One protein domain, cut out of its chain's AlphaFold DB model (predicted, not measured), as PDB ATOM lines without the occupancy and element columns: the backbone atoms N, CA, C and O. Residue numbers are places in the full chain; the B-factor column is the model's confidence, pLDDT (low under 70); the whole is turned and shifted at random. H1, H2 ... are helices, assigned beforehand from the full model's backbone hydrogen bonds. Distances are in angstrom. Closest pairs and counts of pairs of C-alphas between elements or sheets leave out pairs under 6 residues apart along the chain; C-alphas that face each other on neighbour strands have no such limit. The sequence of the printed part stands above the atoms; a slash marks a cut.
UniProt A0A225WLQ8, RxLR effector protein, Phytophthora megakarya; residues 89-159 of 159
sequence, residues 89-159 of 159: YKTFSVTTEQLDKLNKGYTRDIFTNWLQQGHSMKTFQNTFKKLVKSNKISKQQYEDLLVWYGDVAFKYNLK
ATOM      1  N   TYR A  89     132.562 213.104 103.901       62.31
ATOM      2  CA  TYR A  89     133.375 211.952 103.478       62.31
ATOM      3  C   TYR A  89     134.736 211.871 104.179       62.31
ATOM      4  O   TYR A  89     135.713 211.435 103.574       62.31
ATOM      5  N   LYS A  90     134.835 212.302 105.441       77.56
ATOM      6  CA  LYS A  90     136.106 212.215 106.176       77.56
ATOM      7  C   LYS A  90     136.541 210.743 106.219       77.56
ATOM      8  O   LYS A  90     135.741 209.892 106.609       77.56
ATOM      9  N   THR A  91     137.769 210.460 105.794       80.31
ATOM     10  CA  THR A  91     138.422 209.140 105.854       80.31
ATOM     11  C   THR A  91     139.757 209.261 106.579       80.31
ATOM     12  O   THR A  91     140.285 210.367 106.683       80.31
ATOM     13  N   PHE A  92     140.307 208.146 107.050       83.88
ATOM     14  CA  PHE A  92     141.662 208.077 107.604       83.88
ATOM     15  C   PHE A  92     142.458 206.948 106.937       83.88
ATOM     16  O   PHE A  92     141.896 206.124 106.216       83.88
ATOM     17  N   SER A  93     143.775 206.935 107.126       82.44
ATOM     18  CA  SER A  93     144.649 205.886 106.600       82.44
ATOM     19  C   SER A  93     144.718 204.707 107.566       82.44
ATOM     20  O   SER A  93     145.078 204.882 108.728       82.44
ATOM     21  N   VAL A  94     144.428 203.504 107.071       83.62
ATOM     22  CA  VAL A  94     144.650 202.246 107.796       83.62
ATOM     23  C   VAL A  94     145.944 201.633 107.274       83.62
ATOM     24  O   VAL A  94     146.080 201.413 106.068       83.62
ATOM     25  N   THR A  95     146.898 201.379 108.166       85.69
ATOM     26  CA  THR A  95     148.152 200.705 107.797       85.69
ATOM     27  C   THR A  95     147.913 199.216 107.536       85.69
ATOM     28  O   THR A  95     146.972 198.622 108.064       85.69
ATOM     29  N   THR A  96     148.771 198.588 106.731       82.25
ATOM     30  CA  THR A  96     148.708 197.139 106.471       82.25
ATOM     31  C   THR A  96     148.878 196.323 107.751       82.25
ATOM     32  O   THR A  96     148.182 195.331 107.933       82.25
ATOM     33  N   GLU A  97     149.728 196.781 108.672       83.94
ATOM     34  CA  GLU A  97     149.927 196.153 109.980       83.94
ATOM     35  C   GLU A  97     148.671 196.229 110.859       83.94
ATOM     36  O   GLU A  97     148.292 195.245 111.490       83.94
ATOM     37  N   GLN A  98     147.979 197.375 110.879       85.62
ATOM     38  CA  GLN A  98     146.694 197.488 111.575       85.62
ATOM     39  C   GLN A  98     145.651 196.556 110.960       85.62
ATOM     40  O   GLN A  98     144.919 195.907 111.696       85.62
ATOM     41  N   LEU A  99     145.595 196.463 109.630       84.00
ATOM     42  CA  LEU A  99     144.645 195.585 108.949       84.00
ATOM     43  C   LEU A  99     144.915 194.100 109.240       84.00
ATOM     44  O   LEU A  99     143.983 193.347 109.508       84.00
ATOM     45  N   ASP A 100     146.183 193.692 109.256       82.62
ATOM     46  CA  ASP A 100     146.591 192.336 109.632       82.62
ATOM     47  C   ASP A 100     146.241 192.022 111.097       82.62
ATOM     48  O   ASP A 100     145.655 190.982 111.401       82.62
ATOM     49  N   LYS A 101     146.501 192.960 112.014       84.69
ATOM     50  CA  LYS A 101     146.117 192.829 113.427       84.69
ATOM     51  C   LYS A 101     144.602 192.731 113.616       84.69
ATOM     52  O   LYS A 101     144.156 191.935 114.441       84.69
ATOM     53  N   LEU A 102     143.815 193.474 112.834       85.56
ATOM     54  CA  LEU A 102     142.354 193.356 112.832       85.56
ATOM     55  C   LEU A 102     141.899 191.960 112.398       85.56
ATOM     56  O   LEU A 102     141.052 191.371 113.067       85.56
ATOM     57  N   ASN A 103     142.500 191.403 111.344       76.38
ATOM     58  CA  ASN A 103     142.196 190.047 110.877       76.38
ATOM     59  C   ASN A 103     142.592 188.968 111.897       76.38
ATOM     60  O   ASN A 103     141.957 187.919 111.965       76.38
ATOM     61  N   LYS A 104     143.608 189.237 112.723       79.44
ATOM     62  CA  LYS A 104     144.046 188.373 113.831       79.44
ATOM     63  C   LYS A 104     143.228 188.551 115.120       79.44
ATOM     64  O   LYS A 104     143.534 187.905 116.117       79.44
ATOM     65  N   GLY A 105     142.210 189.418 115.124       77.19
ATOM     66  CA  GLY A 105     141.325 189.638 116.274       77.19
ATOM     67  C   GLY A 105     141.811 190.683 117.287       77.19
ATOM     68  O   GLY A 105     141.134 190.923 118.287       77.19
ATOM     69  N   TYR A 106     142.927 191.371 117.029       81.06
ATOM     70  CA  TYR A 106     143.427 192.467 117.871       81.06
ATOM     71  C   TYR A 106     142.685 193.777 117.570       81.06
ATOM     72  O   TYR A 106     143.246 194.742 117.055       81.06
ATOM     73  N   THR A 107     141.383 193.803 117.849       84.44
ATOM     74  CA  THR A 107     140.473 194.863 117.390       84.44
ATOM     75  C   THR A 107     140.312 195.995 118.399       84.44
ATOM     76  O   THR A 107     140.290 197.167 118.027       84.44
ATOM     77  N   ARG A 108     140.270 195.670 119.693       86.44
ATOM     78  CA  ARG A 108     139.941 196.624 120.760       86.44
ATOM     79  C   ARG A 108     140.931 197.782 120.882       86.44
ATOM     80  O   ARG A 108     140.499 198.935 120.923       86.44
ATOM     81  N   ASP A 109     142.229 197.502 120.921       87.94
ATOM     82  CA  ASP A 109     143.255 198.537 121.125       87.94
ATOM     83  C   ASP A 109     143.361 199.465 119.914       87.94
ATOM     84  O   ASP A 109     143.441 200.685 120.055       87.94
ATOM     85  N   ILE A 110     143.268 198.891 118.710       90.81
ATOM     86  CA  ILE A 110     143.271 199.639 117.449       90.81
ATOM     87  C   ILE A 110     142.073 200.585 117.394       90.81
ATOM     88  O   ILE A 110     142.234 201.776 117.128       90.81
ATOM     89  N   PHE A 111     140.876 200.078 117.691       92.81
ATOM     90  CA  PHE A 111     139.663 200.890 117.683       92.81
ATOM     91  C   PHE A 111     139.689 201.972 118.757       92.81
ATOM     92  O   PHE A 111     139.298 203.103 118.485       92.81
ATOM     93  N   THR A 112     140.203 201.661 119.948       90.50
ATOM     94  CA  THR A 112     140.342 202.645 121.029       90.50
ATOM     95  C   THR A 112     141.279 203.780 120.621       90.50
ATOM     96  O   THR A 112     140.939 204.944 120.811       90.50
ATOM     97  N   ASN A 113     142.414 203.467 119.991       91.00
ATOM     98  CA  ASN A 113     143.339 204.479 119.478       91.00
ATOM     99  C   ASN A 113     142.681 205.352 118.394       91.00
ATOM    100  O   ASN A 113     142.781 206.574 118.424       91.00
ATOM    101  N   TRP A 114     141.924 204.758 117.468       90.88
ATOM    102  CA  TRP A 114     141.180 205.530 116.466       90.88
ATOM    103  C   TRP A 114     140.120 206.447 117.081       90.88
ATOM    104  O   TRP A 114     139.963 207.585 116.638       90.88
ATOM    105  N   LEU A 115     139.433 205.999 118.131       89.62
ATOM    106  CA  LEU A 115     138.487 206.836 118.868       89.62
ATOM    107  C   LEU A 115     139.193 207.995 119.583       89.62
ATOM    108  O   LEU A 115     138.719 209.126 119.495       89.62
ATOM    109  N   GLN A 116     140.353 207.751 120.201       88.06
ATOM    110  CA  GLN A 116     141.195 208.796 120.804       88.06
ATOM    111  C   GLN A 116     141.684 209.821 119.768       88.06
ATOM    112  O   GLN A 116     141.728 211.013 120.051       88.06
ATOM    113  N   GLN A 117     141.972 209.383 118.541       87.94
ATOM    114  CA  GLN A 117     142.306 210.251 117.401       87.94
ATOM    115  C   GLN A 117     141.088 211.008 116.830       87.94
ATOM    116  O   GLN A 117     141.191 211.712 115.821       87.94
ATOM    117  N   GLY A 118     139.907 210.861 117.438       86.19
ATOM    118  CA  GLY A 118     138.679 211.530 117.019       86.19
ATOM    119  C   GLY A 118     138.071 210.948 115.742       86.19
ATOM    120  O   GLY A 118     137.315 211.628 115.038       86.19
ATOM    121  N   HIS A 119     138.398 209.703 115.385       87.75
ATOM    122  CA  HIS A 119     137.764 209.034 114.257       87.75
ATOM    123  C   HIS A 119     136.351 208.593 114.640       87.75
ATOM    124  O   HIS A 119     136.122 207.651 115.392       87.75
ATOM    125  N   SER A 120     135.356 209.293 114.101       87.12
ATOM    126  CA  SER A 120     133.953 208.924 114.302       87.12
ATOM    127  C   SER A 120     133.605 207.608 113.592       87.12
ATOM    128  O   SER A 120     134.236 207.244 112.595       87.12
ATOM    129  N   MET A 121     132.522 206.946 114.017       87.69
ATOM    130  CA  MET A 121     131.967 205.779 113.309       87.69
ATOM    131  C   MET A 121     131.734 206.060 111.820       87.69
ATOM    132  O   MET A 121     132.008 205.234 110.955       87.69
ATOM    133  N   LYS A 122     131.272 207.261 111.485       86.81
ATOM    134  CA  LYS A 122     131.068 207.665 110.096       86.81
ATOM    135  C   LYS A 122     132.380 207.702 109.305       86.81
ATOM    136  O   LYS A 122     132.427 207.248 108.164       86.81
ATOM    137  N   THR A 123     133.449 208.214 109.913       88.12
ATOM    138  CA  THR A 123     134.794 208.238 109.316       88.12
ATOM    139  C   THR A 123     135.326 206.822 109.097       88.12
ATOM    140  O   THR A 123     135.874 206.520 108.033       88.12
ATOM    141  N   PHE A 124     135.098 205.939 110.067       90.62
ATOM    142  CA  PHE A 124     135.391 204.514 109.963       90.62
ATOM    143  C   PHE A 124     134.639 203.859 108.797       90.62
ATOM    144  O   PHE A 124     135.272 203.316 107.893       90.62
ATOM    145  N   GLN A 125     133.312 204.004 108.729       90.75
ATOM    146  CA  GLN A 125     132.499 203.439 107.647       90.75
ATOM    147  C   GLN A 125     132.971 203.897 106.267       90.75
ATOM    148  O   GLN A 125     133.081 203.087 105.352       90.75
ATOM    149  N   ASN A 126     133.266 205.187 106.098       89.62
ATOM    150  CA  ASN A 126     133.749 205.709 104.821       89.62
ATOM    151  C   ASN A 126     135.091 205.085 104.417       89.62
ATOM    152  O   ASN A 126     135.293 204.755 103.249       89.62
ATOM    153  N   THR A 127     135.996 204.918 105.381       89.19
ATOM    154  CA  THR A 127     137.327 204.340 105.164       89.19
ATOM    155  C   THR A 127     137.219 202.867 104.784       89.19
ATOM    156  O   THR A 127     137.735 202.453 103.747       89.19
ATOM    157  N   PHE A 128     136.465 202.085 105.551       90.12
ATOM    158  CA  PHE A 128     136.344 200.652 105.308       90.12
ATOM    159  C   PHE A 128     135.458 200.319 104.100       90.12
ATOM    160  O   PHE A 128     135.748 199.363 103.390       90.12
ATOM    161  N   LYS A 129     134.480 201.163 103.740       90.69
ATOM    162  CA  LYS A 129     133.782 201.052 102.444       90.69
ATOM    163  C   LYS A 129     134.734 201.189 101.258       90.69
ATOM    164  O   LYS A 129     134.552 200.495 100.261       90.69
ATOM    165  N   LYS A 130     135.740 202.072 101.334       87.25
ATOM    166  CA  LYS A 130     136.774 202.163 100.289       87.25
ATOM    167  C   LYS A 130     137.619 200.888 100.242       87.25
ATOM    168  O   LYS A 130     137.911 200.423  99.147       87.25
ATOM    169  N   LEU A 131     137.945 200.299 101.396       86.12
ATOM    170  CA  LEU A 131     138.699 199.041 101.465       86.12
ATOM    171  C   LEU A 131     137.939 197.872 100.823       86.12
ATOM    172  O   LEU A 131     138.539 197.150 100.025       86.12
ATOM    173  N   VAL A 132     136.630 197.753 101.082       89.19
ATOM    174  CA  VAL A 132     135.751 196.772 100.413       89.19
ATOM    175  C   VAL A 132     135.747 196.993  98.902       89.19
ATOM    176  O   VAL A 132     135.989 196.062  98.148       89.19
ATOM    177  N   LYS A 133     135.546 198.238  98.441       88.81
ATOM    178  CA  LYS A 133     135.566 198.562  97.001       88.81
ATOM    179  C   LYS A 133     136.899 198.233  96.328       88.81
ATOM    180  O   LYS A 133     136.919 197.914  95.149       88.81
ATOM    181  N   SER A 134     138.003 198.330  97.067       85.44
ATOM    182  CA  SER A 134     139.338 197.960  96.589       85.44
ATOM    183  C   SER A 134     139.668 196.470  96.745       85.44
ATOM    184  O   SER A 134     140.825 196.105  96.566       85.44
ATOM    185  N   ASN A 135     138.703 195.625  97.129       86.75
ATOM    186  CA  ASN A 135     138.898 194.195  97.406       86.75
ATOM    187  C   ASN A 135     139.991 193.881  98.450       86.75
ATOM    188  O   ASN A 135     140.535 192.782  98.483       86.75
ATOM    189  N   LYS A 136     140.311 194.831  99.341       85.81
ATOM    190  CA  LYS A 136     141.287 194.621 100.429       85.81
ATOM    191  C   LYS A 136     140.699 193.877 101.625       85.81
ATOM    192  O   LYS A 136     141.448 193.316 102.416       85.81
ATOM    193  N   ILE A 137     139.378 193.925 101.768       86.38
ATOM    194  CA  ILE A 137     138.598 193.200 102.771       86.38
ATOM    195  C   ILE A 137     137.286 192.743 102.138       86.38
ATOM    196  O   ILE A 137     136.773 193.405 101.232       86.38
ATOM    197  N   SER A 138     136.723 191.643 102.632       90.56
ATOM    198  CA  SER A 138     135.413 191.163 102.200       90.56
ATOM    199  C   SER A 138     134.274 191.997 102.800       90.56
ATOM    200  O   SER A 138     134.436 192.704 103.802       90.56
ATOM    201  N   LYS A 139     133.080 191.902 102.202       89.62
ATOM    202  CA  LYS A 139     131.864 192.536 102.740       89.62
ATOM    203  C   LYS A 139     131.536 192.024 104.149       89.62
ATOM    204  O   LYS A 139     131.179 192.821 105.009       89.62
ATOM    205  N   GLN A 140     131.721 190.727 104.391       87.56
ATOM    206  CA  GLN A 140     131.495 190.113 105.700       87.56
ATOM    207  C   GLN A 140     132.467 190.657 106.755       87.56
ATOM    208  O   GLN A 140     132.031 191.108 107.808       87.56
ATOM    209  N   GLN A 141     133.763 190.736 106.428       86.31
ATOM    210  CA  GLN A 141     134.762 191.348 107.312       86.31
ATOM    211  C   GLN A 141     134.399 192.796 107.653       86.31
ATOM    212  O   GLN A 141     134.539 193.223 108.794       86.31
ATOM    213  N   TYR A 142     133.908 193.564 106.679       88.88
ATOM    214  CA  TYR A 142     133.435 194.923 106.930       88.88
ATOM    215  C   TYR A 142     132.267 194.978 107.924       88.88
ATOM    216  O   TYR A 142     132.267 195.843 108.800       88.88
ATOM    217  N   GLU A 143     131.282 194.088 107.800       88.38
ATOM    218  CA  GLU A 143     130.136 194.034 108.712       88.38
ATOM    219  C   GLU A 143     130.567 193.681 110.141       88.38
ATOM    220  O   GLU A 143     130.171 194.375 111.081       88.38
ATOM    221  N   ASP A 144     131.448 192.692 110.296       88.81
ATOM    222  CA  ASP A 144     131.998 192.292 111.595       88.81
ATOM    223  C   ASP A 144     132.789 193.436 112.243       88.81
ATOM    224  O   ASP A 144     132.559 193.806 113.398       88.81
ATOM    225  N   LEU A 145     133.669 194.083 111.473       90.06
ATOM    226  CA  LEU A 145     134.463 195.213 111.948       90.06
ATOM    227  C   LEU A 145     133.589 196.415 112.331       90.06
ATOM    228  O   LEU A 145     133.905 197.117 113.290       90.06
ATOM    229  N   LEU A 146     132.485 196.655 111.621       90.44
ATOM    230  CA  LEU A 146     131.531 197.718 111.945       90.44
ATOM    231  C   LEU A 146     130.821 197.447 113.272       90.44
ATOM    232  O   LEU A 146     130.674 198.360 114.088       90.44
ATOM    233  N   VAL A 147     130.410 196.201 113.502       88.19
ATOM    234  CA  VAL A 147     129.827 195.757 114.771       88.19
ATOM    235  C   VAL A 147     130.813 195.967 115.919       88.19
ATOM    236  O   VAL A 147     130.479 196.624 116.906       88.19
ATOM    237  N   TRP A 148     132.041 195.475 115.776       90.44
ATOM    238  CA  TRP A 148     133.051 195.571 116.827       90.44
ATOM    239  C   TRP A 148     133.482 197.013 117.102       90.44
ATOM    240  O   TRP A 148     133.606 197.405 118.262       90.44
ATOM    241  N   TYR A 149     133.657 197.835 116.060       89.56
ATOM    242  CA  TYR A 149     133.956 199.257 116.231       89.56
ATOM    243  C   TYR A 149     132.837 199.969 116.992       89.56
ATOM    244  O   TYR A 149     133.098 200.810 117.851       89.56
ATOM    245  N   GLY A 150     131.582 199.611 116.705       88.19
ATOM    246  CA  GLY A 150     130.423 200.172 117.381       88.19
ATOM    247  C   GLY A 150     130.351 199.818 118.863       88.19
ATOM    248  O   GLY A 150     130.092 200.700 119.680       88.19
ATOM    249  N   ASP A 151     130.638 198.566 119.214       88.12
ATOM    250  CA  ASP A 151     130.712 198.119 120.609       88.12
ATOM    251  C   ASP A 151     131.813 198.858 121.390       88.12
ATOM    252  O   ASP A 151     131.576 199.362 122.491       88.12
ATOM    253  N   VAL A 152     133.004 199.006 120.799       89.00
ATOM    254  CA  VAL A 152     134.108 199.746 121.433       89.00
ATOM    255  C   VAL A 152     133.773 201.232 121.568       89.00
ATOM    256  O   VAL A 152     133.989 201.803 122.635       89.00
ATOM    257  N   ALA A 153     133.196 201.855 120.538       87.88
ATOM    258  CA  ALA A 153     132.792 203.259 120.579       87.88
ATOM    259  C   ALA A 153     131.731 203.525 121.653       87.88
ATOM    260  O   ALA A 153     131.813 204.522 122.368       87.88
ATOM    261  N   PHE A 154     130.754 202.631 121.803       86.38
ATOM    262  CA  PHE A 154     129.748 202.740 122.855       86.38
ATOM    263  C   PHE A 154     130.390 202.683 124.246       86.38
ATOM    264  O   PHE A 154     130.165 203.568 125.066       86.38
ATOM    265  N   LYS A 155     131.265 201.700 124.484       85.75
ATOM    266  CA  LYS A 155     131.994 201.556 125.755       85.75
ATOM    267  C   LYS A 155     132.938 202.723 126.044       85.75
ATOM    268  O   LYS A 155     133.138 203.054 127.207       85.75
ATOM    269  N   TYR A 156     133.524 203.327 125.011       83.25
ATOM    270  CA  TYR A 156     134.413 204.480 125.146       83.25
ATOM    271  C   TYR A 156     133.666 205.734 125.615       83.25
ATOM    272  O   TYR A 156     134.169 206.434 126.480       83.25
ATOM    273  N   ASN A 157     132.460 205.989 125.095       75.50
ATOM    274  CA  ASN A 157     131.656 207.165 125.463       75.50
ATOM    275  C   ASN A 157     130.943 207.042 126.824       75.50
ATOM    276  O   ASN A 157     130.328 208.002 127.276       75.50
ATOM    277  N   LEU A 158     130.973 205.862 127.450       66.12
ATOM    278  CA  LEU A 158     130.436 205.634 128.797       66.12
ATOM    279  C   LEU A 158     131.477 205.856 129.910       66.12
ATOM    280  O   LEU A 158     131.137 205.695 131.081       66.12
ATOM    281  N   LYS A 159     132.730 206.160 129.553       54.44
ATOM    282  CA  LYS A 159     133.808 206.523 130.481       54.44
ATOM    283  C   LYS A 159     133.982 208.032 130.529       54.44
ATOM    284  O   LYS A 159     134.330 208.511 131.627       54.44
TER     285      LYS A 159
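This is residues 89 to 159 of the 159 residues of the protein "RxLR effector protein" of Phytophthora megakarya (UniProt A0A225WLQ8). A helical hairpin, H3 and H4, forms one layer; shorter H2 packs steeply on the later part of H4, and H1 lies beside H2. The printed part has 71 residues, with four named helices, H1 to H4 in order, and no named strand: all helix. It is compact, with a radius of gyration of the C-alphas of 11.3 A, spanning 36 by 28 by 19 A.

H1, residues 96 to 103, is close to but not clearly touching H2, residues 108 to 116; their closest C-alphas, Gln 98 and Ile 110, are 7.1 A apart. H2 touches residues 149 to 156 alone of H4, residues 139 to 157, at a steep tilt of 62 degrees; the closest C-alphas, Phe 111 and Tyr 149, are 6.1 A apart. H3, residues 121 to 133, touches H4 in a hairpin, opposite ways at 15 degrees, a shallow tilt; the closest C-alphas, Val 132 and Lys 139, are 6.2 A apart. In H1, H2, H3 and H4 every O i to N i+4 pair is within hydrogen-bond range.

H1 begins at C-alpha 96 (148.708, 197.139, 106.471). H4, 27.0 A long, ends at C-alpha 157 (131.656, 207.165, 125.463).

The printed part has no cut. The pLDDT is under 70 at residues 89, 158 and 159.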